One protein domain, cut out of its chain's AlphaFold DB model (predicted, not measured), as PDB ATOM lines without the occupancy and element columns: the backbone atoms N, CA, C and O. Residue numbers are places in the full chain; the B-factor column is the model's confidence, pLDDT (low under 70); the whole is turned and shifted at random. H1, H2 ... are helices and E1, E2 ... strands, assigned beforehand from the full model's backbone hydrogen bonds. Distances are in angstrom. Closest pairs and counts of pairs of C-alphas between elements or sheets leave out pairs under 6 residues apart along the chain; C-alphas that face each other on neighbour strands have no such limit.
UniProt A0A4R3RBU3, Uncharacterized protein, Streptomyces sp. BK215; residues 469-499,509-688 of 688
ATOM      1  N   SER A 469     189.530 242.379 267.276       85.50
ATOM      2  CA  SER A 469     189.984 241.010 267.034       85.50
ATOM      3  C   SER A 469     190.724 240.381 268.229       85.50
ATOM      4  O   SER A 469     190.155 239.511 268.893       85.50
ATOM      5  N   MET A 470     191.974 240.749 268.530       88.19
ATOM      6  CA  MET A 470     192.781 240.066 269.559       88.19
ATOM      7  C   MET A 470     193.383 241.024 270.584       88.19
ATOM      8  O   MET A 470     193.775 242.140 270.268       88.19
ATOM      9  N   GLY A 471     193.514 240.564 271.831       91.19
ATOM     10  CA  GLY A 471     194.182 241.321 272.891       91.19
ATOM     11  C   GLY A 471     193.448 242.616 273.226       91.19
ATOM     12  O   GLY A 471     193.942 243.700 272.930       91.19
ATOM     13  N   GLY A 472     192.266 242.520 273.843       92.81
ATOM     14  CA  GLY A 472     191.500 243.702 274.256       92.81
ATOM     15  C   GLY A 472     192.350 244.674 275.076       92.81
ATOM     16  O   GLY A 472     192.343 245.875 274.815       92.81
ATOM     17  N   GLY A 473     193.137 244.138 276.014       97.06
ATOM     18  CA  GLY A 473     194.147 244.887 276.755       97.06
ATOM     19  C   GLY A 473     195.458 244.992 275.981       97.06
ATOM     20  O   GLY A 473     195.865 246.088 275.600       97.06
ATOM     21  N   VAL A 474     196.121 243.853 275.760       98.44
ATOM     22  CA  VAL A 474     197.478 243.792 275.202       98.44
ATOM     23  C   VAL A 474     197.599 242.751 274.090       98.44
ATOM     24  O   VAL A 474     197.169 241.610 274.252       98.44
ATOM     25  N   ARG A 475     198.262 243.118 272.990       96.94
ATOM     26  CA  ARG A 475     198.679 242.220 271.906       96.94
ATOM     27  C   ARG A 475     200.200 242.238 271.732       96.94
ATOM     28  O   ARG A 475     200.783 243.305 271.566       96.94
ATOM     29  N   LEU A 476     200.826 241.059 271.702       97.31
ATOM     30  CA  LEU A 476     202.257 240.854 271.433       97.31
ATOM     31  C   LEU A 476     202.442 239.877 270.265       97.31
ATOM     32  O   LEU A 476     201.871 238.787 270.300       97.31
ATOM     33  N   THR A 477     203.220 240.227 269.238       95.25
ATOM     34  CA  THR A 477     203.435 239.375 268.046       95.25
ATOM     35  C   THR A 477     204.856 239.478 267.490       95.25
ATOM     36  O   THR A 477     205.625 240.346 267.915       95.25
ATOM     37  N   MET A 478     205.204 238.643 266.505       93.94
ATOM     38  CA  MET A 478     206.400 238.816 265.673       93.94
ATOM     39  C   MET A 478     207.710 238.849 266.473       93.94
ATOM     40  O   MET A 478     208.555 239.727 266.273       93.94
ATOM     41  N   GLY A 479     207.880 237.917 267.415       94.94
ATOM     42  CA  GLY A 479     209.119 237.801 268.187       94.94
ATOM     43  C   GLY A 479     209.325 238.905 269.218       94.94
ATOM     44  O   GLY A 479     210.394 238.987 269.814       94.94
ATOM     45  N   SER A 480     208.324 239.764 269.430       96.12
ATOM     46  CA  SER A 480     208.315 240.711 270.546       96.12
ATOM     47  C   SER A 480     208.340 239.970 271.891       96.12
ATOM     48  O   SER A 480     208.203 238.747 271.956       96.12
ATOM     49  N   ALA A 481     208.499 240.708 272.983       96.88
ATOM     50  CA  ALA A 481     208.488 240.145 274.328       96.88
ATOM     51  C   ALA A 481     207.688 241.041 275.275       96.88
ATOM     52  O   ALA A 481     207.753 242.264 275.164       96.88
ATOM     53  N   GLY A 482     206.951 240.445 276.208       98.06
ATOM     54  CA  GLY A 482     206.233 241.152 277.264       98.06
ATOM     55  C   GLY A 482     206.734 240.735 278.637       98.06
ATOM     56  O   GLY A 482     206.632 239.565 278.997       98.06
ATOM     57  N   THR A 483     207.252 241.687 279.411       98.62
ATOM     58  CA  THR A 483     207.591 241.483 280.831       98.62
ATOM     59  C   THR A 483     206.713 242.379 281.686       98.62
ATOM     60  O   THR A 483     206.881 243.601 281.654       98.62
ATOM     61  N   PHE A 484     205.735 241.793 282.381       98.75
ATOM     62  CA  PHE A 484     204.751 242.532 283.174       98.75
ATOM     63  C   PHE A 484     204.956 242.236 284.657       98.75
ATOM     64  O   PHE A 484     204.870 241.089 285.102       98.75
ATOM     65  N   GLU A 485     205.243 243.289 285.413       98.81
ATOM     66  CA  GLU A 485     205.605 243.234 286.822       98.81
ATOM     67  C   GLU A 485     204.630 244.094 287.622       98.81
ATOM     68  O   GLU A 485     204.518 245.298 287.395       98.81
ATOM     69  N   GLN A 486     203.922 243.478 288.571       98.69
ATOM     70  CA  GLN A 486     202.989 244.178 289.463       98.69
ATOM     71  C   GLN A 486     201.894 244.952 288.707       98.69
ATOM     72  O   GLN A 486     201.438 246.008 289.142       98.69
ATOM     73  N   CYS A 487     201.488 244.444 287.543       98.88
ATOM     74  CA  CYS A 487     200.497 245.087 286.689       98.88
ATOM     75  C   CYS A 487     199.071 244.649 287.032       98.88
ATOM     76  O   CYS A 487     198.838 243.569 287.580       98.88
ATOM     77  N   VAL A 488     198.102 245.471 286.624       98.81
ATOM     78  CA  VAL A 488     196.674 245.129 286.661       98.81
ATOM     79  C   VAL A 488     196.114 245.222 285.248       98.81
ATOM     80  O   VAL A 488     196.035 246.306 284.677       98.81
ATOM     81  N   ILE A 489     195.704 244.090 284.682       98.81
ATOM     82  CA  ILE A 489     195.087 244.008 283.356       98.81
ATOM     83  C   ILE A 489     193.648 243.571 283.558       98.81
ATOM     84  O   ILE A 489     193.371 242.389 283.772       98.81
ATOM     85  N   LYS A 490     192.718 244.523 283.533       98.31
ATOM     86  CA  LYS A 490     191.333 244.232 283.894       98.31
ATOM     87  C   LYS A 490     190.327 244.757 282.904       98.31
ATOM     88  O   LYS A 490     190.554 245.767 282.253       98.31
ATOM     89  N   ASP A 491     189.166 244.124 282.865       97.19
ATOM     90  CA  ASP A 491     187.992 244.719 282.240       97.19
ATOM     91  C   ASP A 491     188.131 244.996 280.730       97.19
ATOM     92  O   ASP A 491     187.336 245.752 280.166       97.19
ATOM     93  N   ASN A 492     189.120 244.389 280.070       97.38
ATOM     94  CA  ASN A 492     189.367 244.580 278.649       97.38
ATOM     95  C   ASN A 492     188.560 243.593 277.801       97.38
ATOM     96  O   ASN A 492     188.235 242.486 278.236       97.38
ATOM     97  N   VAL A 493     188.252 243.998 276.571       94.06
ATOM     98  CA  VAL A 493     187.339 243.266 275.693       94.06
ATOM     99  C   VAL A 493     187.941 243.094 274.304       94.06
ATOM    100  O   VAL A 493     188.243 244.079 273.633       94.06
ATOM    101  N   SER A 494     188.054 241.860 273.818       90.88
ATOM    102  CA  SER A 494     188.281 241.601 272.389       90.88
ATOM    103  C   SER A 494     187.006 241.111 271.713       90.88
ATOM    104  O   SER A 494     186.378 240.129 272.121       90.88
ATOM    105  N   ARG A 495     186.604 241.824 270.660       81.62
ATOM    106  CA  ARG A 495     185.524 241.403 269.769       81.62
ATOM    107  C   ARG A 495     186.083 240.423 268.747       81.62
ATOM    108  O   ARG A 495     187.283 240.303 268.564       81.62
ATOM    109  N   GLY A 496     185.195 239.677 268.112       61.66
ATOM    110  CA  GLY A 496     185.560 238.743 267.058       61.66
ATOM    111  C   GLY A 496     184.664 238.885 265.846       61.66
ATOM    112  O   GLY A 496     184.281 237.877 265.260       61.66
ATOM    113  N   LEU A 497     184.276 240.117 265.516       48.09
ATOM    114  CA  LEU A 497     183.320 240.377 264.447       48.09
ATOM    115  C   LEU A 497     183.986 240.196 263.083       48.09
ATOM    116  O   LEU A 497     184.529 241.139 262.528       48.09
ATOM    117  N   GLU A 498     183.865 238.999 262.516       50.28
ATOM    118  CA  GLU A 498     183.828 238.821 261.065       50.28
ATOM    119  C   GLU A 498     182.781 237.777 260.672       50.28
ATOM    120  O   GLU A 498     182.618 236.735 261.316       50.28
ATOM    121  N   ALA A 499     182.076 238.060 259.576       43.84
ATOM    122  CA  ALA A 499     181.252 237.083 258.880       43.84
ATOM    123  C   ALA A 499     182.135 235.979 258.263       43.84
ATOM    124  O   ALA A 499     183.322 236.176 258.000       43.84
ATOM    125  N   ALA A 509     188.019 228.304 264.764       50.75
ATOM    126  CA  ALA A 509     188.280 229.094 265.963       50.75
ATOM    127  C   ALA A 509     189.394 230.102 265.640       50.75
ATOM    128  O   ALA A 509     190.529 229.694 265.394       50.75
ATOM    129  N   LYS A 510     189.086 231.402 265.595       62.25
ATOM    130  CA  LYS A 510     190.132 232.432 265.534       62.25
ATOM    131  C   LYS A 510     190.712 232.620 266.949       62.25
ATOM    132  O   LYS A 510     189.944 232.528 267.907       62.25
ATOM    133  N   PRO A 511     192.021 232.878 267.110       60.28
ATOM    134  CA  PRO A 511     192.614 233.174 268.418       60.28
ATOM    135  C   PRO A 511     191.943 234.384 269.091       60.28
ATOM    136  O   PRO A 511     191.636 235.365 268.413       60.28
ATOM    137  N   GLY A 512     191.687 234.298 270.402       66.31
ATOM    138  CA  GLY A 512     191.058 235.357 271.205       66.31
ATOM    139  C   GLY A 512     192.065 236.173 272.018       66.31
ATOM    140  O   GLY A 512     193.020 236.716 271.465       66.31
ATOM    141  N   GLY A 513     191.849 236.290 273.330       74.62
ATOM    142  CA  GLY A 513     192.621 237.144 274.241       74.62
ATOM    143  C   GLY A 513     191.828 238.375 274.655       74.62
ATOM    144  O   GLY A 513     191.939 239.420 274.014       74.62
ATOM    145  N   GLY A 514     190.987 238.273 275.685       83.00
ATOM    146  CA  GLY A 514     190.311 239.444 276.258       83.00
ATOM    147  C   GLY A 514     191.318 240.375 276.933       83.00
ATOM    148  O   GLY A 514     191.384 241.563 276.620       83.00
ATOM    149  N   GLY A 515     192.157 239.807 277.804       95.31
ATOM    150  CA  GLY A 515     193.243 240.510 278.486       95.31
ATOM    151  C   GLY A 515     194.492 240.621 277.615       95.31
ATOM    152  O   GLY A 515     194.796 241.697 277.104       95.31
ATOM    153  N   ILE A 516     195.203 239.504 277.436       97.69
ATOM    154  CA  ILE A 516     196.467 239.413 276.692       97.69
ATOM    155  C   ILE A 516     196.326 238.423 275.531       97.69
ATOM    156  O   ILE A 516     195.846 237.304 275.711       97.69
ATOM    157  N   SER A 517     196.801 238.811 274.349       96.00
ATOM    158  CA  SER A 517     197.008 237.920 273.209       96.00
ATOM    159  C   SER A 517     198.465 237.943 272.761       96.00
ATOM    160  O   SER A 517     198.990 238.988 272.380       96.00
ATOM    161  N   ALA A 518     199.124 236.793 272.798       96.12
ATOM    162  CA  ALA A 518     200.530 236.631 272.456       96.12
ATOM    163  C   ALA A 518     200.692 235.613 271.316       96.12
ATOM    164  O   ALA A 518     200.149 234.516 271.383       96.12
ATOM    165  N   ARG A 519     201.442 235.968 270.269       95.50
ATOM    166  CA  ARG A 519     201.749 235.091 269.125       95.50
ATOM    167  C   ARG A 519     203.248 235.067 268.897       95.50
ATOM    168  O   ARG A 519     203.809 236.130 268.680       95.50
ATOM    169  N   ASN A 520     203.896 233.908 268.955       96.38
ATOM    170  CA  ASN A 520     205.347 233.793 268.738       96.38
ATOM    171  C   ASN A 520     206.162 234.834 269.524       96.38
ATOM    172  O   ASN A 520     207.078 235.460 268.992       96.38
ATOM    173  N   THR A 521     205.809 235.043 270.791       96.44
ATOM    174  CA  THR A 521     206.465 236.022 271.667       96.44
ATOM    175  C   THR A 521     206.773 235.424 273.021       96.44
ATOM    176  O   THR A 521     206.067 234.525 273.478       96.44
ATOM    177  N   ASP A 522     207.796 235.948 273.685       97.50
ATOM    178  CA  ASP A 522     207.996 235.673 275.102       97.50
ATOM    179  C   ASP A 522     206.986 236.464 275.943       97.50
ATOM    180  O   ASP A 522     206.775 237.658 275.722       97.50
ATOM    181  N   LEU A 523     206.385 235.817 276.940       98.00
ATOM    182  CA  LEU A 523     205.498 236.450 277.912       98.00
ATOM    183  C   LEU A 523     205.893 236.031 279.326       98.00
ATOM    184  O   LEU A 523     205.869 234.850 279.661       98.00
ATOM    185  N   THR A 524     206.228 237.005 280.168       98.38
ATOM    186  CA  THR A 524     206.555 236.794 281.581       98.38
ATOM    187  C   THR A 524     205.693 237.687 282.462       98.38
ATOM    188  O   THR A 524     205.685 238.906 282.297       98.38
ATOM    189  N   LEU A 525     204.989 237.071 283.412       98.44
ATOM    190  CA  LEU A 525     204.144 237.732 284.404       98.44
ATOM    191  C   LEU A 525     204.701 237.498 285.812       98.44
ATOM    192  O   LEU A 525     204.919 236.353 286.212       98.44
ATOM    193  N   THR A 526     204.915 238.585 286.553       98.38
ATOM    194  CA  THR A 526     205.382 238.565 287.949       98.38
ATOM    195  C   THR A 526     204.461 239.425 288.803       98.38
ATOM    196  O   THR A 526     204.286 240.611 288.511       98.38
ATOM    197  N   GLY A 527     203.831 238.842 289.827       98.25
ATOM    198  CA  GLY A 527     202.884 239.543 290.704       98.25
ATOM    199  C   GLY A 527     201.770 240.294 289.963       98.25
ATOM    200  O   GLY A 527     201.350 241.356 290.411       98.25
ATOM    201  N   THR A 528     201.353 239.814 288.786       98.69
ATOM    202  CA  THR A 528     200.410 240.520 287.904       98.69
ATOM    203  C   THR A 528     198.997 239.968 288.063       98.69
ATOM    204  O   THR A 528     198.794 238.755 288.083       98.69
ATOM    205  N   ARG A 529     198.006 240.863 288.131       98.69
ATOM    206  CA  ARG A 529     196.582 240.525 288.248       98.69
ATOM    207  C   ARG A 529     195.871 240.700 286.905       98.69
ATOM    208  O   ARG A 529     195.879 241.794 286.345       98.69
ATOM    209  N   ILE A 530     195.219 239.650 286.408       98.62
ATOM    210  CA  ILE A 530     194.450 239.648 285.154       98.62
ATOM    211  C   ILE A 530     193.001 239.262 285.452       98.62
ATOM    212  O   ILE A 530     192.734 238.103 285.776       98.62
ATOM    213  N   THR A 531     192.064 240.213 285.359       98.12
ATOM    214  CA  THR A 531     190.687 239.987 285.842       98.12
ATOM    215  C   THR A 531     189.568 240.619 285.037       98.12
ATOM    216  O   THR A 531     189.685 241.754 284.595       98.12
ATOM    217  N   GLY A 532     188.421 239.946 284.930       96.19
ATOM    218  CA  GLY A 532     187.225 240.536 284.315       96.19
ATOM    219  C   GLY A 532     187.363 240.799 282.815       96.19
ATOM    220  O   GLY A 532     186.539 241.510 282.240       96.19
ATOM    221  N   ASN A 533     188.415 240.275 282.178       97.19
ATOM    222  CA  ASN A 533     188.617 240.439 280.749       97.19
ATOM    223  C   ASN A 533     187.762 239.434 279.988       97.19
ATOM    224  O   ASN A 533     187.630 238.279 280.403       97.19
ATOM    225  N   THR A 534     187.206 239.859 278.860       94.38
ATOM    226  CA  THR A 534     186.298 239.026 278.079       94.38
ATOM    227  C   THR A 534     186.675 238.969 276.610       94.38
ATOM    228  O   THR A 534     187.120 239.949 276.013       94.38
ATOM    229  N   THR A 535     186.440 237.817 275.997       92.06
ATOM    230  CA  THR A 535     186.471 237.661 274.544       92.06
ATOM    231  C   THR A 535     185.191 236.993 274.053       92.06
ATOM    232  O   THR A 535     184.502 236.303 274.810       92.06
ATOM    233  N   SER A 536     184.885 237.216 272.777       88.12
ATOM    234  CA  SER A 536     183.740 236.627 272.070       88.12
ATOM    235  C   SER A 536     183.881 235.114 271.849       88.12
ATOM    236  O   SER A 536     184.342 234.394 272.731       88.12
ATOM    237  N   ASP A 537     183.447 234.583 270.705       85.44
ATOM    238  CA  ASP A 537     183.492 233.145 270.416       85.44
ATOM    239  C   ASP A 537     184.906 232.675 270.020       85.44
ATOM    240  O   ASP A 537     185.157 232.278 268.880       85.44
ATOM    241  N   ARG A 538     185.860 232.820 270.944       86.94
ATOM    242  CA  ARG A 538     187.297 232.562 270.768       86.94
ATOM    243  C   ARG A 538     187.926 232.096 272.089       86.94
ATOM    244  O   ARG A 538     187.372 232.387 273.147       86.94
ATOM    245  N   PRO A 539     189.071 231.395 272.073       89.25
ATOM    246  CA  PRO A 539     189.723 230.955 273.300       89.25
ATOM    247  C   PRO A 539     190.509 232.075 274.006       89.25
ATOM    248  O   PRO A 539     190.895 233.059 273.373       89.25
ATOM    249  N   GLY A 540     190.801 231.899 275.299       89.62
ATOM    250  CA  GLY A 540     191.662 232.807 276.068       89.62
ATOM    251  C   GLY A 540     190.955 234.080 276.536       89.62
ATOM    252  O   GLY A 540     191.188 235.154 275.987       89.62
ATOM    253  N   GLY A 541     190.089 233.993 277.549       90.88
ATOM    254  CA  GLY A 541     189.468 235.188 278.145       90.88
ATOM    255  C   GLY A 541     190.507 236.097 278.812       90.88
ATOM    256  O   GLY A 541     190.584 237.290 278.514       90.88
ATOM    257  N   GLY A 542     191.359 235.517 279.659       95.62
ATOM    258  CA  GLY A 542     192.492 236.186 280.293       95.62
ATOM    259  C   GLY A 542     193.690 236.276 279.353       95.62
ATOM    260  O   GLY A 542     194.042 237.367 278.905       95.62
ATOM    261  N   ILE A 543     194.295 235.129 279.042       96.00
ATOM    262  CA  ILE A 543     195.489 235.006 278.201       96.00
ATOM    263  C   ILE A 543     195.225 234.011 277.073       96.00
ATOM    264  O   ILE A 543     194.796 232.883 277.312       96.00
ATOM    265  N   VAL A 544     195.572 234.396 275.848       94.69
ATOM    266  CA  VAL A 544     195.879 233.441 274.780       94.69
ATOM    267  C   VAL A 544     197.350 233.559 274.403       94.69
ATOM    268  O   VAL A 544     197.869 234.664 274.239       94.69
ATOM    269  N   HIS A 545     198.018 232.422 274.247       94.75
ATOM    270  CA  HIS A 545     199.342 232.334 273.653       94.75
ATOM    271  C   HIS A 545     199.353 231.290 272.544       94.75
ATOM    272  O   HIS A 545     198.738 230.233 272.675       94.75
ATOM    273  N   TYR A 546     200.003 231.584 271.429       90.50
ATOM    274  CA  TYR A 546     200.112 230.621 270.352       90.50
ATOM    275  C   TYR A 546     201.419 230.753 269.590       90.50
ATOM    276  O   TYR A 546     201.954 231.846 269.397       90.50
ATOM    277  N   ALA A 547     201.919 229.605 269.158       92.06
ATOM    278  CA  ALA A 547     203.078 229.483 268.305       92.06
ATOM    279  C   ALA A 547     202.646 228.898 266.956       92.06
ATOM    280  O   ALA A 547     202.306 227.718 266.855       92.06
ATOM    281  N   ASP A 548     202.562 229.766 265.949       89.69
ATOM    282  CA  ASP A 548     202.014 229.475 264.617       89.69
ATOM    283  C   ASP A 548     202.558 230.477 263.583       89.69
ATOM    284  O   ASP A 548     203.442 231.274 263.884       89.69
ATOM    285  N   THR A 549     202.044 230.480 262.357       89.69
ATOM    286  CA  THR A 549     202.380 231.505 261.369       89.69
ATOM    287  C   THR A 549     201.948 232.929 261.786       89.69
ATOM    288  O   THR A 549     200.913 233.162 262.422       89.69
ATOM    289  N   GLU A 550     202.745 233.921 261.390       90.00
ATOM    290  CA  GLU A 550     202.470 235.357 261.524       90.00
ATOM    291  C   GLU A 550     201.653 235.922 260.353       90.00
ATOM    292  O   GLU A 550     201.065 236.994 260.473       90.00
ATOM    293  N   GLY A 551     201.552 235.178 259.247       88.69
ATOM    294  CA  GLY A 551     200.723 235.524 258.096       88.69
ATOM    295  C   GLY A 551     201.432 236.303 256.983       88.69
ATOM    296  O   GLY A 551     202.654 236.472 256.950       88.69
ATOM    297  N   ASN A 552     200.627 236.748 256.021       88.31
ATOM    298  CA  ASN A 552     201.088 237.268 254.733       88.31
ATOM    299  C   ASN A 552     201.521 238.741 254.813       88.31
ATOM    300  O   ASN A 552     201.000 239.507 255.624       88.31
ATOM    301  N   MET A 553     202.408 239.163 253.909       88.62
ATOM    302  CA  MET A 553     202.765 240.576 253.715       88.62
ATOM    303  C   MET A 553     202.693 240.934 252.235       88.62
ATOM    304  O   MET A 553     203.321 240.273 251.414       88.62
ATOM    305  N   GLY A 554     201.923 241.964 251.881       82.94
ATOM    306  CA  GLY A 554     201.827 242.454 250.505       82.94
ATOM    307  C   GLY A 554     201.367 241.427 249.464       82.94
ATOM    308  O   GLY A 554     201.547 241.677 248.286       82.94
ATOM    309  N   GLY A 555     200.800 240.280 249.857       86.56
ATOM    310  CA  GLY A 555     200.487 239.154 248.958       86.56
ATOM    311  C   GLY A 555     201.540 238.037 248.944       86.56
ATOM    312  O   GLY A 555     201.281 236.968 248.400       86.56
ATOM    313  N   VAL A 556     202.692 238.233 249.593       91.69
ATOM    314  CA  VAL A 556     203.706 237.194 249.817       91.69
ATOM    315  C   VAL A 556     203.273 236.296 250.990       91.69
ATOM    316  O   VAL A 556     203.118 236.802 252.112       91.69
ATOM    317  N   PRO A 557     203.077 234.982 250.771       92.31
ATOM    318  CA  PRO A 557     202.617 234.056 251.804       92.31
ATOM    319  C   PRO A 557     203.601 233.908 252.962       92.31
ATOM    320  O   PRO A 557     204.794 233.710 252.733       92.31
ATOM    321  N   ASP A 558     203.090 234.003 254.194       92.00
ATOM    322  CA  ASP A 558     203.830 233.799 255.452       92.00
ATOM    323  C   ASP A 558     205.184 234.531 255.536       92.00
ATOM    324  O   ASP A 558     206.113 234.119 256.238       92.00
ATOM    325  N   MET A 559     205.304 235.658 254.833       92.69
ATOM    326  CA  MET A 559     206.522 236.462 254.799       92.69
ATOM    327  C   MET A 559     206.914 236.965 256.188       92.69
ATOM    328  O   MET A 559     208.099 237.044 256.513       92.69
ATOM    329  N   TRP A 560     205.930 237.259 257.033       92.44
ATOM    330  CA  TRP A 560     206.179 237.628 258.416       92.44
ATOM    331  C   TRP A 560     206.822 236.491 259.215       92.44
ATOM    332  O   TRP A 560     207.754 236.736 259.975       92.44
ATOM    333  N   THR A 561     206.429 235.243 258.965       93.88
ATOM    334  CA  THR A 561     207.064 234.060 259.568       93.88
ATOM    335  C   THR A 561     208.495 233.879 259.063       93.88
ATOM    336  O   THR A 561     209.397 233.570 259.843       93.88
ATOM    337  N   ALA A 562     208.746 234.155 257.779       95.00
ATOM    338  CA  ALA A 562     210.101 234.153 257.232       95.00
ATOM    339  C   ALA A 562     210.988 235.220 257.901       95.00
ATOM    340  O   ALA A 562     212.122 234.930 258.272       95.00
ATOM    341  N   ILE A 563     210.476 236.436 258.119       95.69
ATOM    342  CA  ILE A 563     211.203 237.504 258.828       95.69
ATOM    343  C   ILE A 563     211.453 237.116 260.290       95.69
ATOM    344  O   ILE A 563     212.582 237.227 260.771       95.69
ATOM    345  N   LEU A 564     210.427 236.617 260.983       95.81
ATOM    346  CA  LEU A 564     210.509 236.139 262.364       95.81
ATOM    347  C   LEU A 564     211.665 235.145 262.550       95.81
ATOM    348  O   LEU A 564     212.462 235.271 263.483       95.81
ATOM    349  N   ARG A 565     211.779 234.176 261.642       94.81
ATOM    350  CA  ARG A 565     212.810 233.146 261.714       94.81
ATOM    351  C   ARG A 565     214.166 233.637 261.218       94.81
ATOM    352  O   ARG A 565     215.153 233.529 261.937       94.81
ATOM    353  N   GLU A 566     214.229 234.146 259.993       95.81
ATOM    354  CA  GLU A 566     215.498 234.386 259.295       95.81
ATOM    355  C   GLU A 566     216.156 235.701 259.726       95.81
ATOM    356  O   GLU A 566     217.382 235.800 259.742       95.81
ATOM    357  N   VAL A 567     215.363 236.709 260.107       96.06
ATOM    358  CA  VAL A 567     215.864 238.012 260.573       96.06
ATOM    359  C   VAL A 567     215.875 238.067 262.095       96.06
ATOM    360  O   VAL A 567     216.901 238.379 262.700       96.06
ATOM    361  N   PHE A 568     214.749 237.733 262.734       95.88
ATOM    362  CA  PHE A 568     214.617 237.817 264.191       95.88
ATOM    363  C   PHE A 568     215.009 236.532 264.909       95.88
ATOM    364  O   PHE A 568     214.935 236.496 266.136       95.88
ATOM    365  N   GLY A 569     215.491 235.493 264.223       95.06
ATOM    366  CA  GLY A 569     216.057 234.293 264.851       95.06
ATOM    367  C   GLY A 569     215.136 233.603 265.861       95.06
ATOM    368  O   GLY A 569     215.634 232.895 266.736       95.06
ATOM    369  N   VAL A 570     213.823 233.851 265.812       95.25
ATOM    370  CA  VAL A 570     212.881 233.313 266.795       95.25
ATOM    371  C   VAL A 570     212.467 231.926 266.338       95.25
ATOM    372  O   VAL A 570     211.792 231.756 265.328       95.25
ATOM    373  N   THR A 571     212.914 230.928 267.089       93.81
ATOM    374  CA  THR A 571     212.623 229.504 266.853       93.81
ATOM    375  C   THR A 571     211.997 228.836 268.074       93.81
ATOM    376  O   THR A 571     211.502 227.714 267.990       93.81
ATOM    377  N   GLN A 572     211.976 229.542 269.203       94.31
ATOM    378  CA  GLN A 572     211.401 229.108 270.463       94.31
ATOM    379  C   GLN A 572     210.948 230.334 271.250       94.31
ATOM    380  O   GLN A 572     211.579 231.389 271.165       94.31
ATOM    381  N   VAL A 573     209.853 230.186 271.989       95.81
ATOM    382  CA  VAL A 573     209.231 231.233 272.800       95.81
ATOM    383  C   VAL A 573     208.737 230.660 274.120       95.81
ATOM    384  O   VAL A 573     208.517 229.455 274.251       95.81
ATOM    385  N   THR A 574     208.568 231.525 275.113       95.50
ATOM    386  CA  THR A 574     208.293 231.125 276.492       95.50
ATOM    387  C   THR A 574     207.075 231.831 277.075       95.50
ATOM    388  O   THR A 574     206.844 233.013 276.835       95.50
ATOM    389  N   VAL A 575     206.310 231.112 277.898       95.50
ATOM    390  CA  VAL A 575     205.212 231.653 278.708       95.50
ATOM    391  C   VAL A 575     205.489 231.346 280.169       95.50
ATOM    392  O   VAL A 575     205.596 230.178 280.549       95.50
ATOM    393  N   ARG A 576     205.626 232.386 280.992       96.19
ATOM    394  CA  ARG A 576     205.982 232.269 282.408       96.19
ATOM    395  C   ARG A 576     205.033 233.054 283.300       96.19
ATOM    396  O   ARG A 576     204.805 234.238 283.061       96.19
ATOM    397  N   THR A 577     204.547 232.417 284.361       95.31
ATOM    398  CA  THR A 577     203.806 233.084 285.441       95.31
ATOM    399  C   THR A 577     204.338 232.643 286.797       95.31
ATOM    400  O   THR A 577     204.530 231.446 287.028       95.31
ATOM    401  N   ASP A 578     204.561 233.595 287.697       95.50
ATOM    402  CA  ASP A 578     204.947 233.308 289.078       95.50
ATOM    403  C   ASP A 578     203.740 232.985 289.980       95.50
ATOM    404  O   ASP A 578     202.581 233.092 289.579       95.50
ATOM    405  N   ALA A 579     204.021 232.575 291.219       94.94
ATOM    406  CA  ALA A 579     202.997 232.196 292.195       94.94
ATOM    407  C   ALA A 579     202.330 233.396 292.897       94.94
ATOM    408  O   ALA A 579     201.442 233.187 293.724       94.94
ATOM    409  N   ALA A 580     202.794 234.624 292.631       96.50
ATOM    410  CA  ALA A 580     202.196 235.857 293.140       96.50
ATOM    411  C   ALA A 580     201.202 236.480 292.146       96.50
ATOM    412  O   ALA A 580     200.468 237.398 292.511       96.50
ATOM    413  N   SER A 581     201.187 236.012 290.896       97.75
ATOM    414  CA  SER A 581     200.217 236.427 289.885       97.75
ATOM    415  C   SER A 581     198.836 235.808 290.136       97.75
ATOM    416  O   SER A 581     198.710 234.770 290.782       97.75
ATOM    417  N   GLU A 582     197.790 236.437 289.598       97.88
ATOM    418  CA  GLU A 582     196.401 235.979 289.741       97.88
ATOM    419  C   GLU A 582     195.627 236.214 288.439       97.88
ATOM    420  O   GLU A 582     195.551 237.337 287.937       97.88
ATOM    421  N   ILE A 583     195.030 235.157 287.892       97.69
ATOM    422  CA  ILE A 583     194.252 235.163 286.652       97.69
ATOM    423  C   ILE A 583     192.864 234.623 286.995       97.69
ATOM    424  O   ILE A 583     192.674 233.410 287.109       97.69
ATOM    425  N   THR A 584     191.901 235.524 287.196       97.44
ATOM    426  CA  THR A 584     190.575 235.172 287.733       97.44
ATOM    427  C   THR A 584     189.433 235.982 287.140       97.44
ATOM    428  O   THR A 584     189.607 237.137 286.756       97.44
ATOM    429  N   GLY A 585     188.237 235.398 287.072       96.25
ATOM    430  CA  GLY A 585     187.036 236.092 286.610       96.25
ATOM    431  C   GLY A 585     187.103 236.535 285.149       96.25
ATOM    432  O   GLY A 585     186.405 237.472 284.771       96.25
ATOM    433  N   ASN A 586     187.973 235.933 284.334       96.94
ATOM    434  CA  ASN A 586     188.028 236.195 282.900       96.94
ATOM    435  C   ASN A 586     187.102 235.238 282.147       96.94
ATOM    436  O   ASN A 586     186.823 234.127 282.603       96.94
ATOM    437  N   GLY A 587     186.628 235.670 280.982       93.81
ATOM    438  CA  GLY A 587     185.566 234.982 280.260       93.81
ATOM    439  C   GLY A 587     185.816 234.843 278.765       93.81
ATOM    440  O   GLY A 587     186.223 235.793 278.101       93.81
ATOM    441  N   CYS A 588     185.490 233.687 278.196       92.50
ATOM    442  CA  CYS A 588     185.291 233.542 276.757       92.50
ATOM    443  C   CYS A 588     183.848 233.136 276.429       92.50
ATOM    444  O   CYS A 588     183.186 232.430 277.191       92.50
ATOM    445  N   GLY A 589     183.362 233.603 275.278       90.75
ATOM    446  CA  GLY A 589     181.976 233.446 274.844       90.75
ATOM    447  C   GLY A 589     181.069 234.610 275.241       90.75
ATOM    448  O   GLY A 589     179.865 234.407 275.355       90.75
ATOM    449  N   TYR A 590     181.618 235.807 275.450       90.25
ATOM    450  CA  TYR A 590     180.867 236.998 275.856       90.25
ATOM    451  C   TYR A 590     180.867 238.059 274.758       90.25
ATOM    452  O   TYR A 590     181.847 238.219 274.029       90.25
ATOM    453  N   ASP A 591     179.778 238.807 274.636       83.81
ATOM    454  CA  ASP A 591     179.737 239.953 273.740       83.81
ATOM    455  C   ASP A 591     180.515 241.157 274.301       83.81
ATOM    456  O   ASP A 591     181.190 241.117 275.332       83.81
ATOM    457  N   GLU A 592     180.424 242.266 273.583       76.94
ATOM    458  CA  GLU A 592     181.110 243.499 273.926       76.94
ATOM    459  C   GLU A 592     180.633 244.218 275.187       76.94
ATOM    460  O   GLU A 592     181.359 245.053 275.727       76.94
ATOM    461  N   HIS A 593     179.415 243.911 275.616       83.12
ATOM    462  CA  HIS A 593     178.797 244.388 276.843       83.12
ATOM    463  C   HIS A 593     178.942 243.354 277.963       83.12
ATOM    464  O   HIS A 593     178.361 243.523 279.034       83.12
ATOM    465  N   ARG A 594     179.744 242.307 277.725       83.88
ATOM    466  CA  ARG A 594     179.957 241.165 278.615       83.88
ATOM    467  C   ARG A 594     178.689 240.358 278.871       83.88
ATOM    468  O   ARG A 594     178.596 239.666 279.883       83.88
ATOM    469  N   ALA A 595     177.722 240.414 277.962       89.06
ATOM    470  CA  ALA A 595     176.588 239.512 278.002       89.06
ATOM    471  C   ALA A 595     177.008 238.136 277.451       89.06
ATOM    472  O   ALA A 595     177.746 238.065 276.461       89.06
ATOM    473  N   PRO A 596     176.565 237.026 278.064       91.19
ATOM    474  CA  PRO A 596     176.812 235.689 277.535       91.19
ATOM    475  C   PRO A 596     176.277 235.526 276.109       91.19
ATOM    476  O   PRO A 596     175.120 235.844 275.828       91.19
ATOM    477  N   LEU A 597     177.088 234.971 275.207       88.00
ATOM    478  CA  LEU A 597     176.614 234.544 273.894       88.00
ATOM    479  C   LEU A 597     175.711 233.314 274.046       88.00
ATOM    480  O   LEU A 597     175.988 232.413 274.835       88.00
ATOM    481  N   ALA A 598     174.649 233.241 273.240       84.94
ATOM    482  CA  ALA A 598     173.679 232.147 273.324       84.94
ATOM    483  C   ALA A 598     174.260 230.782 272.901       84.94
ATOM    484  O   ALA A 598     173.904 229.752 273.469       84.94
ATOM    485  N   THR A 599     175.139 230.759 271.892       83.69
ATOM    486  CA  THR A 599     175.694 229.516 271.320       83.69
ATOM    487  C   THR A 599     177.176 229.653 270.937       83.69
ATOM    488  O   THR A 599     177.500 229.579 269.744       83.69
ATOM    489  N   PRO A 600     178.090 229.885 271.899       86.19
ATOM    490  CA  PRO A 600     179.524 229.878 271.625       86.19
ATOM    491  C   PRO A 600     179.982 228.470 271.215       86.19
ATOM    492  O   PRO A 600     179.470 227.463 271.710       86.19
ATOM    493  N   ARG A 601     180.920 228.398 270.271       82.00
ATOM    494  CA  ARG A 601     181.464 227.155 269.699       82.00
ATOM    495  C   ARG A 601     182.946 226.953 269.997       82.00
ATOM    496  O   ARG A 601     183.411 225.816 269.979       82.00
ATOM    497  N   PHE A 602     183.688 228.032 270.228       82.00
ATOM    498  CA  PHE A 602     185.148 228.040 270.331       82.00
ATOM    499  C   PHE A 602     185.662 228.666 271.632       82.00
ATOM    500  O   PHE A 602     186.875 228.786 271.816       82.00
ATOM    501  N   ALA A 603     184.764 229.055 272.538       88.25
ATOM    502  CA  ALA A 603     185.126 229.566 273.853       88.25
ATOM    503  C   ALA A 603     185.676 228.431 274.733       88.25
ATOM    504  O   ALA A 603     184.922 227.548 275.127       88.25
ATOM    505  N   LYS A 604     186.984 228.455 275.003       90.19
ATOM    506  CA  LYS A 604     187.723 227.563 275.916       90.19
ATOM    507  C   LYS A 604     188.962 228.278 276.467       90.19
ATOM    508  O   LYS A 604     189.376 229.295 275.912       90.19
ATOM    509  N   GLY A 605     189.546 227.770 277.545       90.12
ATOM    510  CA  GLY A 605     190.619 228.423 278.294       90.12
ATOM    511  C   GLY A 605     190.232 229.842 278.704       90.12
ATOM    512  O   GLY A 605     190.891 230.796 278.299       90.12
ATOM    513  N   GLY A 606     189.128 230.010 279.436       91.88
ATOM    514  CA  GLY A 606     188.685 231.314 279.942       91.88
ATOM    515  C   GLY A 606     189.786 232.045 280.717       91.88
ATOM    516  O   GLY A 606     189.933 233.254 280.561       91.88
ATOM    517  N   GLY A 607     190.617 231.312 281.465       94.56
ATOM    518  CA  GLY A 607     191.842 231.824 282.083       94.56
ATOM    519  C   GLY A 607     193.003 231.900 281.091       94.56
ATOM    520  O   GLY A 607     193.369 232.989 280.648       94.56
ATOM    521  N   ILE A 608     193.580 230.744 280.751       94.25
ATOM    522  CA  ILE A 608     194.741 230.612 279.861       94.25
ATOM    523  C   ILE A 608     194.446 229.609 278.742       94.25
ATOM    524  O   ILE A 608     194.030 228.475 278.986       94.25
ATOM    525  N   PHE A 609     194.748 229.998 277.508       93.94
ATOM    526  CA  PHE A 609     194.817 229.091 276.367       93.94
ATOM    527  C   PHE A 609     196.205 229.141 275.725       93.94
ATOM    528  O   PHE A 609     196.696 230.229 275.426       93.94
ATOM    529  N   VAL A 610     196.816 227.979 275.485       93.88
ATOM    530  CA  VAL A 610     198.091 227.858 274.761       93.88
ATOM    531  C   VAL A 610     197.929 226.928 273.562       93.88
ATOM    532  O   VAL A 610     197.347 225.854 273.702       93.88
ATOM    533  N   LEU A 611     198.459 227.316 272.400       91.19
ATOM    534  CA  LEU A 611     198.438 226.509 271.176       91.19
ATOM    535  C   LEU A 611     199.821 226.430 270.517       91.19
ATOM    536  O   LEU A 611     200.358 227.444 270.089       91.19
ATOM    537  N   GLN A 612     200.346 225.219 270.344       89.81
ATOM    538  CA  GLN A 612     201.428 224.920 269.407       89.81
ATOM    539  C   GLN A 612     200.820 224.387 268.107       89.81
ATOM    540  O   GLN A 612     200.151 223.349 268.106       89.81
ATOM    541  N   ALA A 613     201.044 225.096 267.002       85.75
ATOM    542  CA  ALA A 613     200.566 224.698 265.683       85.75
ATOM    543  C   ALA A 613     201.557 223.780 264.946       85.75
ATOM    544  O   ALA A 613     202.665 223.510 265.409       85.75
ATOM    545  N   THR A 614     201.141 223.293 263.772       79.62
ATOM    546  CA  THR A 614     201.896 222.319 262.965       79.62
ATOM    547  C   THR A 614     202.744 222.948 261.858       79.62
ATOM    548  O   THR A 614     203.283 222.215 261.028       79.62
ATOM    549  N   PHE A 615     202.798 224.279 261.748       81.75
ATOM    550  CA  PHE A 615     203.594 224.914 260.698       81.75
ATOM    551  C   PHE A 615     205.091 224.649 260.956       81.75
ATOM    552  O   PHE A 615     205.563 224.967 262.045       81.75
ATOM    553  N   PRO A 616     205.859 224.078 260.002       73.06
ATOM    554  CA  PRO A 616     207.210 223.568 260.281       73.06
ATOM    555  C   PRO A 616     208.209 224.604 260.801       73.06
ATOM    556  O   PRO A 616     209.121 224.262 261.548       73.06
ATOM    557  N   ASP A 617     208.048 225.860 260.381       83.75
ATOM    558  CA  ASP A 617     208.933 226.964 260.752       83.75
ATOM    559  C   ASP A 617     208.349 227.831 261.885       83.75
ATOM    560  O   ASP A 617     208.962 228.834 262.252       83.75
ATOM    561  N   ALA A 618     207.185 227.470 262.445       85.56
ATOM    562  CA  ALA A 618     206.658 228.147 263.625       85.56
ATOM    563  C   ALA A 618     207.554 227.851 264.842       85.56
ATOM    564  O   ALA A 618     208.070 226.735 264.972       85.56
ATOM    565  N   PRO A 619     207.747 228.821 265.750       91.81
ATOM    566  CA  PRO A 619     208.491 228.599 266.979       91.81
ATOM    567  C   PRO A 619     207.914 227.461 267.823       91.81
ATOM    568  O   PRO A 619     206.720 227.174 267.781       91.81
ATOM    569  N   ARG A 620     208.762 226.850 268.647       91.50
ATOM    570  CA  ARG A 620     208.317 225.988 269.748       91.50
ATOM    571  C   ARG A 620     207.873 226.828 270.941       91.50
ATOM    572  O   ARG A 620     208.483 227.863 271.204       91.50
ATOM    573  N   VAL A 621     206.878 226.373 271.696       91.94
ATOM    574  CA  VAL A 621     206.436 227.030 272.932       91.94
ATOM    575  C   VAL A 621     206.828 226.232 274.175       91.94
ATOM    576  O   VAL A 621     206.496 225.058 274.310       91.94
ATOM    577  N   ASP A 622     207.489 226.901 275.114       93.69
ATOM    578  CA  ASP A 622     207.724 226.399 276.465       93.69
ATOM    579  C   ASP A 622     206.825 227.134 277.457       93.69
ATOM    580  O   ASP A 622     206.813 228.364 277.513       93.69
ATOM    581  N   VAL A 623     206.118 226.393 278.304       92.00
ATOM    582  CA  VAL A 623     205.216 226.967 279.309       92.00
ATOM    583  C   VAL A 623     205.675 226.572 280.705       92.00
ATOM    584  O   VAL A 623     205.940 225.404 280.989       92.00
ATOM    585  N   THR A 624     205.769 227.557 281.595       93.19
ATOM    586  CA  THR A 624     206.026 227.369 283.026       93.19
ATOM    587  C   THR A 624     205.044 228.210 283.831       93.19
ATOM    588  O   THR A 624     205.171 229.431 283.882       93.19
ATOM    589  N   LEU A 625     204.078 227.562 284.477       91.06
ATOM    590  CA  LEU A 625     203.103 228.234 285.332       91.06
ATOM    591  C   LEU A 625     203.289 227.766 286.776       91.06
ATOM    592  O   LEU A 625     203.090 226.587 287.077       91.06
ATOM    593  N   ALA A 626     203.677 228.675 287.668       90.44
ATOM    594  CA  ALA A 626     203.857 228.354 289.078       90.44
ATOM    595  C   ALA A 626     202.515 228.315 289.821       90.44
ATOM    596  O   ALA A 626     201.660 229.182 289.624       90.44
ATOM    597  N   ALA A 627     202.346 227.322 290.698       87.75
ATOM    598  CA  ALA A 627     201.183 227.172 291.576       87.75
ATOM    599  C   ALA A 627     199.818 227.298 290.866       87.75
ATOM    600  O   ALA A 627     198.902 227.914 291.411       87.75
ATOM    601  N   VAL A 628     199.665 226.696 289.679       86.06
ATOM    602  CA  VAL A 628     198.515 226.884 288.760       86.06
ATOM    603  C   VAL A 628     197.158 226.858 289.452       86.06
ATOM    604  O   VAL A 628     196.342 227.741 289.215       86.06
ATOM    605  N   ARG A 629     196.928 225.906 290.364       84.50
ATOM    606  CA  ARG A 629     195.668 225.789 291.117       84.50
ATOM    607  C   ARG A 629     195.285 227.061 291.890       84.50
ATOM    608  O   ARG A 629     194.102 227.291 292.113       84.50
ATOM    609  N   ARG A 630     196.270 227.838 292.348       87.81
ATOM    610  CA  ARG A 630     196.082 229.120 293.047       87.81
ATOM    611  C   ARG A 630     196.164 230.317 292.103       87.81
ATOM    612  O   ARG A 630     195.526 231.319 292.378       87.81
ATOM    613  N   THR A 631     196.940 230.215 291.030       92.81
ATOM    614  CA  THR A 631     197.200 231.320 290.095       92.81
ATOM    615  C   THR A 631     196.088 231.481 289.056       92.81
ATOM    616  O   THR A 631     195.822 232.596 288.620       92.81
ATOM    617  N   VAL A 632     195.423 230.392 288.650       94.12
ATOM    618  CA  VAL A 632     194.381 230.380 287.610       94.12
ATOM    619  C   VAL A 632     193.119 229.729 288.170       94.12
ATOM    620  O   VAL A 632     193.063 228.508 288.339       94.12
ATOM    621  N   HIS A 633     192.122 230.546 288.509       94.00
ATOM    622  CA  HIS A 633     190.860 230.070 289.076       94.00
ATOM    623  C   HIS A 633     189.705 231.041 288.823       94.00
ATOM    624  O   HIS A 633     189.914 232.239 288.676       94.00
ATOM    625  N   GLY A 634     188.469 230.549 288.874       94.81
ATOM    626  CA  GLY A 634     187.268 231.371 288.750       94.81
ATOM    627  C   GLY A 634     187.085 231.982 287.362       94.81
ATOM    628  O   GLY A 634     186.405 232.999 287.246       94.81
ATOM    629  N   ASN A 635     187.713 231.421 286.326       96.19
ATOM    630  CA  ASN A 635     187.499 231.847 284.944       96.19
ATOM    631  C   ASN A 635     186.359 231.039 284.305       96.19
ATOM    632  O   ASN A 635     185.872 230.069 284.879       96.19
ATOM    633  N   THR A 636     185.871 231.460 283.137       94.81
ATOM    634  CA  THR A 636     184.695 230.830 282.516       94.81
ATOM    635  C   THR A 636     184.825 230.720 281.005       94.81
ATOM    636  O   THR A 636     185.108 231.704 280.318       94.81
ATOM    637  N   ALA A 637     184.518 229.539 280.478       93.50
ATOM    638  CA  ALA A 637     184.291 229.289 279.071       93.50
ATOM    639  C   ALA A 637     182.830 228.886 278.848       93.50
ATOM    640  O   ALA A 637     182.355 227.855 279.313       93.50
ATOM    641  N   LEU A 638     182.083 229.698 278.097       92.38
ATOM    642  CA  LEU A 638     180.645 229.461 277.920       92.38
ATOM    643  C   LEU A 638     180.312 228.281 276.981       92.38
ATOM    644  O   LEU A 638     179.141 227.935 276.806       92.38
ATOM    645  N   THR A 639     181.319 227.620 276.400       89.00
ATOM    646  CA  THR A 639     181.121 226.394 275.616       89.00
ATOM    647  C   THR A 639     181.065 225.176 276.536       89.00
ATOM    648  O   THR A 639     182.062 224.788 277.127       89.00
ATOM    649  N   ARG A 640     179.922 224.482 276.587       85.56
ATOM    650  CA  ARG A 640     179.773 223.278 277.434       85.56
ATOM    651  C   ARG A 640     180.607 222.079 276.984       85.56
ATOM    652  O   ARG A 640     180.955 221.231 277.800       85.56
ATOM    653  N   ARG A 641     180.828 221.955 275.676       86.44
ATOM    654  CA  ARG A 641     181.596 220.876 275.054       86.44
ATOM    655  C   ARG A 641     182.118 221.320 273.702       86.44
ATOM    656  O   ARG A 641     181.388 221.992 272.971       86.44
ATOM    657  N   TYR A 642     183.322 220.902 273.343       83.94
ATOM    658  CA  TYR A 642     183.908 221.234 272.051       83.94
ATOM    659  C   TYR A 642     184.535 219.999 271.389       83.94
ATOM    660  O   TYR A 642     185.038 219.111 272.081       83.94
ATOM    661  N   PRO A 643     184.502 219.908 270.048       81.75
ATOM    662  CA  PRO A 643     185.270 218.899 269.328       81.75
ATOM    663  C   PRO A 643     186.767 219.164 269.505       81.75
ATOM    664  O   PRO A 643     187.235 220.269 269.208       81.75
ATOM    665  N   SER A 644     187.520 218.168 269.972       82.00
ATOM    666  CA  SER A 644     188.972 218.298 270.085       82.00
ATOM    667  C   SER A 644     189.600 218.494 268.702       82.00
ATOM    668  O   SER A 644     189.279 217.784 267.748       82.00
ATOM    669  N   ALA A 645     190.519 219.457 268.605       75.50
ATOM    670  CA  ALA A 645     191.343 219.661 267.411       75.50
ATOM    671  C   ALA A 645     192.554 218.712 267.369       75.50
ATOM    672  O   ALA A 645     193.209 218.597 266.339       75.50
ATOM    673  N   VAL A 646     192.852 218.062 268.496       78.69
ATOM    674  CA  VAL A 646     194.015 217.197 268.702       78.69
ATOM    675  C   VAL A 646     193.636 215.722 268.611       78.69
ATOM    676  O   VAL A 646     194.366 214.930 268.022       78.69
ATOM    677  N   GLN A 647     192.490 215.360 269.192       76.12
ATOM    678  CA  GLN A 647     191.933 214.009 269.238       76.12
ATOM    679  C   GLN A 647     190.570 214.017 268.544       76.12
ATOM    680  O   GLN A 647     189.539 214.008 269.220       76.12
ATOM    681  N   PRO A 648     190.498 214.115 267.210       67.19
ATOM    682  CA  PRO A 648     189.204 214.368 266.602       67.19
ATOM    683  C   PRO A 648     188.240 213.174 266.803       67.19
ATOM    684  O   PRO A 648     188.618 212.117 267.317       67.19
ATOM    685  N   GLY A 649     186.937 213.365 266.575       70.62
ATOM    686  CA  GLY A 649     185.902 212.416 267.035       70.62
ATOM    687  C   GLY A 649     185.689 212.396 268.559       70.62
ATOM    688  O   GLY A 649     184.632 211.969 269.023       70.62
ATOM    689  N   THR A 650     186.632 212.938 269.333       80.50
ATOM    690  CA  THR A 650     186.492 213.160 270.772       80.50
ATOM    691  C   THR A 650     185.825 214.501 271.023       80.50
ATOM    692  O   THR A 650     186.228 215.545 270.499       80.50
ATOM    693  N   VAL A 651     184.795 214.474 271.858       85.19
ATOM    694  CA  VAL A 651     184.153 215.673 272.383       85.19
ATOM    695  C   VAL A 651     184.633 215.853 273.814       85.19
ATOM    696  O   VAL A 651     184.378 215.002 274.663       85.19
ATOM    697  N   ILE A 652     185.330 216.956 274.067       85.75
ATOM    698  CA  ILE A 652     185.822 217.305 275.399       85.75
ATOM    699  C   ILE A 652     184.765 218.172 276.079       85.75
ATOM    700  O   ILE A 652     184.062 218.947 275.418       85.75
ATOM    701  N   ALA A 653     184.618 218.010 277.394       86.62
ATOM    702  CA  ALA A 653     183.820 218.913 278.220       86.62
ATOM    703  C   ALA A 653     184.407 220.342 278.205       86.62
ATOM    704  O   ALA A 653     185.390 220.620 277.519       86.62
ATOM    705  N   THR A 654     183.789 221.279 278.925       85.38
ATOM    706  CA  THR A 654     184.329 222.644 279.012       85.38
ATOM    707  C   THR A 654     185.762 222.656 279.559       85.38
ATOM    708  O   THR A 654     186.133 221.813 280.380       85.38
ATOM    709  N   ALA A 655     186.538 223.632 279.091       89.50
ATOM    710  CA  ALA A 655     187.829 224.003 279.648       89.50
ATOM    711  C   ALA A 655     187.752 225.481 280.058       89.50
ATOM    712  O   ALA A 655     188.051 226.369 279.263       89.50
ATOM    713  N   ASP A 656     187.270 225.759 281.261       92.06
ATOM    714  CA  ASP A 656     187.075 227.097 281.812       92.06
ATOM    715  C   ASP A 656     188.402 227.758 282.189       92.06
ATOM    716  O   ASP A 656     188.603 228.946 281.941       92.06
ATOM    717  N   GLU A 657     189.331 226.998 282.769       92.62
ATOM    718  CA  GLU A 657     190.533 227.572 283.381       92.62
ATOM    719  C   GLU A 657     191.731 227.555 282.441       92.62
ATOM    720  O   GLU A 657     192.267 228.604 282.087       92.62
ATOM    721  N   THR A 658     192.193 226.364 282.058       91.88
ATOM    722  CA  THR A 658     193.443 226.185 281.316       91.88
ATOM    723  C   THR A 658     193.262 225.138 280.236       91.88
ATOM    724  O   THR A 658     192.871 224.011 280.516       91.88
ATOM    725  N   CYS A 659     193.598 225.503 279.003       92.00
ATOM    726  CA  CYS A 659     193.615 224.582 277.877       92.00
ATOM    727  C   CYS A 659     194.932 224.739 277.116       92.00
ATOM    728  O   CYS A 659     195.230 225.814 276.596       92.00
ATOM    729  N   VAL A 660     195.708 223.661 277.032       91.25
ATOM    730  CA  VAL A 660     196.961 223.607 276.271       91.25
ATOM    731  C   VAL A 660     196.786 222.616 275.131       91.25
ATOM    732  O   VAL A 660     196.446 221.459 275.368       91.25
ATOM    733  N   GLN A 661     197.006 223.065 273.901       89.88
ATOM    734  CA  GLN A 661     196.938 222.240 272.700       89.88
ATOM    735  C   GLN A 661     198.303 222.191 272.025       89.88
ATOM    736  O   GLN A 661     198.859 223.218 271.647       89.88
ATOM    737  N   ASP A 662     198.806 220.985 271.827       87.06
ATOM    738  CA  ASP A 662     199.992 220.696 271.043       87.06
ATOM    739  C   ASP A 662     199.582 219.883 269.819       87.06
ATOM    740  O   ASP A 662     199.452 218.654 269.864       87.06
ATOM    741  N   LEU A 663     199.321 220.594 268.722       84.12
ATOM    742  CA  LEU A 663     198.920 219.969 267.467       84.12
ATOM    743  C   LEU A 663     200.079 219.201 266.822       84.12
ATOM    744  O   LEU A 663     199.825 218.293 266.039       84.12
ATOM    745  N   LEU A 664     201.330 219.552 267.134       78.50
ATOM    746  CA  LEU A 664     202.509 218.897 266.573       78.50
ATOM    747  C   LEU A 664     202.691 217.496 267.168       78.50
ATOM    748  O   LEU A 664     202.942 216.540 266.438       78.50
ATOM    749  N   ASN A 665     202.533 217.374 268.487       79.25
ATOM    750  CA  ASN A 665     202.669 216.103 269.200       79.25
ATOM    751  C   ASN A 665     201.332 215.387 269.436       79.25
ATOM    752  O   ASN A 665     201.306 214.340 270.088       79.25
ATOM    753  N   HIS A 666     200.231 215.935 268.919       78.56
ATOM    754  CA  HIS A 666     198.876 215.418 269.093       78.56
ATOM    755  C   HIS A 666     198.493 215.240 270.573       78.56
ATOM    756  O   HIS A 666     197.972 214.200 270.984       78.56
ATOM    757  N   ARG A 667     198.740 216.273 271.389       85.12
ATOM    758  CA  ARG A 667     198.389 216.281 272.818       85.12
ATOM    759  C   ARG A 667     197.549 217.488 273.208       85.12
ATOM    760  O   ARG A 667     197.734 218.586 272.700       85.12
ATOM    761  N   GLU A 668     196.583 217.264 274.088       87.56
ATOM    762  CA  GLU A 668     195.691 218.299 274.607       87.56
ATOM    763  C   GLU A 668     195.486 218.076 276.094       87.56
ATOM    764  O   GLU A 668     195.130 216.973 276.501       87.56
ATOM    765  N   TRP A 669     195.659 219.136 276.878       88.62
ATOM    766  CA  TRP A 669     195.473 219.118 278.322       88.62
ATOM    767  C   TRP A 669     194.433 220.154 278.725       88.62
ATOM    768  O   TRP A 669     194.565 221.342 278.427       88.62
ATOM    769  N   THR A 670     193.424 219.684 279.444       89.56
ATOM    770  CA  THR A 670     192.340 220.458 280.051       89.56
ATOM    771  C   THR A 670     192.063 219.918 281.447       89.56
ATOM    772  O   THR A 670     192.475 218.816 281.809       89.56
ATOM    773  N   GLU A 671     191.324 220.662 282.259       85.88
ATOM    774  CA  GLU A 671     190.870 220.167 283.553       85.88
ATOM    775  C   GLU A 671     189.902 218.977 283.449       85.88
ATOM    776  O   GLU A 671     189.680 218.304 284.451       85.88
ATOM    777  N   ALA A 672     189.325 218.707 282.274       81.12
ATOM    778  CA  ALA A 672     188.399 217.598 282.073       81.12
ATOM    779  C   ALA A 672     189.118 216.268 281.803       81.12
ATOM    780  O   ALA A 672     188.659 215.224 282.259       81.12
ATOM    781  N   ASN A 673     190.232 216.298 281.070       82.44
ATOM    782  CA  ASN A 673     190.985 215.098 280.686       82.44
ATOM    783  C   ASN A 673     192.286 214.905 281.485       82.44
ATOM    784  O   ASN A 673     192.726 213.768 281.621       82.44
ATOM    785  N   ASP A 674     192.852 215.964 282.080       82.81
ATOM    786  CA  ASP A 674     194.176 215.934 282.722       82.81
ATOM    787  C   ASP A 674     194.261 216.810 283.995       82.81
ATOM    788  O   ASP A 674     195.262 217.483 284.273       82.81
ATOM    789  N   ALA A 675     193.214 216.779 284.831       78.69
ATOM    790  CA  ALA A 675     193.170 217.520 286.098       78.69
ATOM    791  C   ALA A 675     194.387 217.299 287.026       78.69
ATOM    792  O   ALA A 675     194.869 218.291 287.582       78.69
ATOM    793  N   PRO A 676     194.926 216.075 287.218       77.94
ATOM    794  CA  PRO A 676     196.096 215.877 288.078       77.94
ATOM    795  C   PRO A 676     197.344 216.617 287.579       77.94
ATOM    796  O   PRO A 676     198.115 217.121 288.390       77.94
ATOM    797  N   LEU A 677     197.522 216.736 286.260       75.94
ATOM    798  CA  LEU A 677     198.659 217.439 285.668       75.94
ATOM    799  C   LEU A 677     198.509 218.959 285.804       75.94
ATOM    800  O   LEU A 677     199.454 219.637 286.197       75.94
ATOM    801  N   LEU A 678     197.321 219.495 285.508       79.69
ATOM    802  CA  LEU A 678     197.085 220.942 285.511       79.69
ATOM    803  C   LEU A 678     196.845 221.519 286.910       79.69
ATOM    804  O   LEU A 678     197.296 222.621 287.210       79.69
ATOM    805  N   LYS A 679     196.114 220.798 287.766       73.62
ATOM    806  CA  LYS A 679     195.685 221.268 289.097       73.62
ATOM    807  C   LYS A 679     196.355 220.524 290.257       73.62
ATOM    808  O   LYS A 679     196.266 220.995 291.391       73.62
ATOM    809  N   GLY A 680     196.985 219.374 290.003       62.75
ATOM    810  CA  GLY A 680     197.657 218.560 291.023       62.75
ATOM    811  C   GLY A 680     199.169 218.791 291.141       62.75
ATOM    812  O   GLY A 680     199.737 218.481 292.185       62.75
ATOM    813  N   ALA A 681     199.821 219.357 290.121       63.19
ATOM    814  CA  ALA A 681     201.246 219.685 290.160       63.19
ATOM    815  C   ALA A 681     201.523 221.000 290.918       63.19
ATOM    816  O   ALA A 681     200.724 221.937 290.871       63.19
ATOM    817  N   ALA A 682     202.678 221.085 291.592       71.69
ATOM    818  CA  ALA A 682     203.143 222.329 292.216       71.69
ATOM    819  C   ALA A 682     203.414 223.422 291.164       71.69
ATOM    820  O   ALA A 682     202.998 224.561 291.353       71.69
ATOM    821  N   ASP A 683     204.018 223.034 290.034       79.50
ATOM    822  CA  ASP A 683     204.225 223.860 288.843       79.50
ATOM    823  C   ASP A 683     203.793 223.076 287.597       79.50
ATOM    824  O   ASP A 683     204.113 221.890 287.473       79.50
ATOM    825  N   LEU A 684     203.149 223.739 286.634       79.69
ATOM    826  CA  LEU A 684     202.946 223.177 285.298       79.69
ATOM    827  C   LEU A 684     204.170 223.480 284.437       79.69
ATOM    828  O   LEU A 684     204.541 224.642 284.265       79.69
ATOM    829  N   ARG A 685     204.770 222.435 283.862       82.81
ATOM    830  CA  ARG A 685     205.857 222.549 282.886       82.81
ATOM    831  C   ARG A 685     205.479 221.809 281.616       82.81
ATOM    832  O   ARG A 685     205.300 220.595 281.639       82.81
ATOM    833  N   PHE A 686     205.408 222.544 280.519       77.88
ATOM    834  CA  PHE A 686     205.236 222.006 279.177       77.88
ATOM    835  C   PHE A 686     206.442 222.433 278.338       77.88
ATOM    836  O   PHE A 686     206.825 223.603 278.359       77.88
ATOM    837  N   ARG A 687     207.070 221.465 277.666       75.06
ATOM    838  CA  ARG A 687     208.201 221.672 276.753       75.06
ATOM    839  C   ARG A 687     207.905 220.931 275.454       75.06
ATOM    840  O   ARG A 687     207.583 219.744 275.526       75.06
ATOM    841  N   ALA A 688     207.999 221.640 274.330       59.53
ATOM    842  CA  ALA A 688     207.650 221.148 272.993       59.53
ATOM    843  C   ALA A 688     208.826 220.521 272.220       59.53
ATOM    844  O   ALA A 688     209.970 221.037 272.276       59.53
TER     845      ALA A 688
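AT A GLANCE: This is residues 469 to 499 and 509 to 688 of the 688 residues of an uncharacterized protein of Streptomyces sp. BK215 (UniProt A0A4R3RBU3). The chain is wound in stacked turns, a solenoid with flat walls: the six-strand sheet E1 E4 E7 E10 E14 E15 and the five-strand sheet E2 E5 E8 E11 E16 are two walls face to face, and the three-strand sheet E3 E6 E9 is a third, smaller wall. Strands E1, E2 and E3, then E4, E5 and E6, then E7, E8 and E9 make turns one beside the next; H1 lies outside the walls, and the hairpin of E12 and E13 lies away from the two large sheets. The printed part has 211 residues with three named helices and 16 named strands, in the order E1 to E7, H1, E8 to E11, H2, E12 to E15, H3, E16. The class is mostly strand, with under half of the residues in named elements; the two large sheets are mixed, E3 E6 E9 is parallel and E12 E13 antiparallel. The whole is compact, with a radius of gyration of the C-alphas of 15.8 A, and spans 41 by 39 by 34 A.

IN THESE COORDINATES: The largest sheet holds E1, residues 474 to 476, beginning at C-alpha 474 (197.478, 243.792, 275.202); E4, residues 516 to 519; E7, 543 to 547, 13.6 A long; E10, 608 to 612, 13.7 A; E14, 658 to 662, 13.4 A; and E15, 667 to 670. The second sheet holds E2, residues 481 to 485, 13.2 A; E5, 522 to 526, 13.4 A; E8, 572 to 577, 17.3 A; E11, 620 to 626, 20.0 A; and E16, 683 to 686, ending at C-alpha 686 (205.236, 222.006, 279.177). The third holds E3, residues 488 to 490; E6, 529 to 531; and E9, 582 to 584. E12, residues 641 to 643, and E13, 651 to 653, form the fourth. The helices are H1, residues 559 to 566, 10.3 A; H2, 628 to 631; and H3, 675 to 679.

HOW THE PARTS SIT: In the largest sheet E7 and E10 are parallel neighbours, with N 545 and O 609 2.8 A apart, within hydrogen-bond range. E14 and E15 are an antiparallel hairpin, with N 662 and O 667 at 2.8 A; E1 and E15 are the edge strands. This sheet and the second form a sandwich, two sheets face to face, their best planes 16 degrees apart; the closest C-alphas of E7 and E11 are those of Ala 547 and Val 621, 6.2 A. In the second sheet E8 and E11 are parallel, with N 575 and O 622 at 2.8 A, while E11 and E16 are antiparallel, with N 623 and O 686 at 2.9 A. In the third, E3 and E6 are parallel, with N 489 and O 529 at 2.8 A. H2 only grazes the second and third sheets, and H3 only grazes the first and second. H2 and H3 touch, the closest C-alphas being those of Arg 629 and Lys 679, 5.0 A. H1 is not on any of these three sheets. E12 and E13, an antiparallel hairpin with N 642 and O 652 at 2.9 A, are apart from E10 and E15. In H1 and H3 every O i to N i+4 pair is within hydrogen-bond range; H2 is too short for such a pair.

THE WHOLE: The two C-alphas farthest apart, those of Gly 554 and Gly 680, are 47.2 A apart. Residues 500 to 508 are not printed, and C-alphas 499 and 509 are 12.8 A apart across this cut, in the link E3 to E4. The long links are E6 to E7, E7 to H1 and E9 to E10, the last being residues 585 to 607. Mean pLDDT of the printed part is 88.4; residues 496 to 499, 509 to 512, 648, 680 to 681 and 688 are under 70.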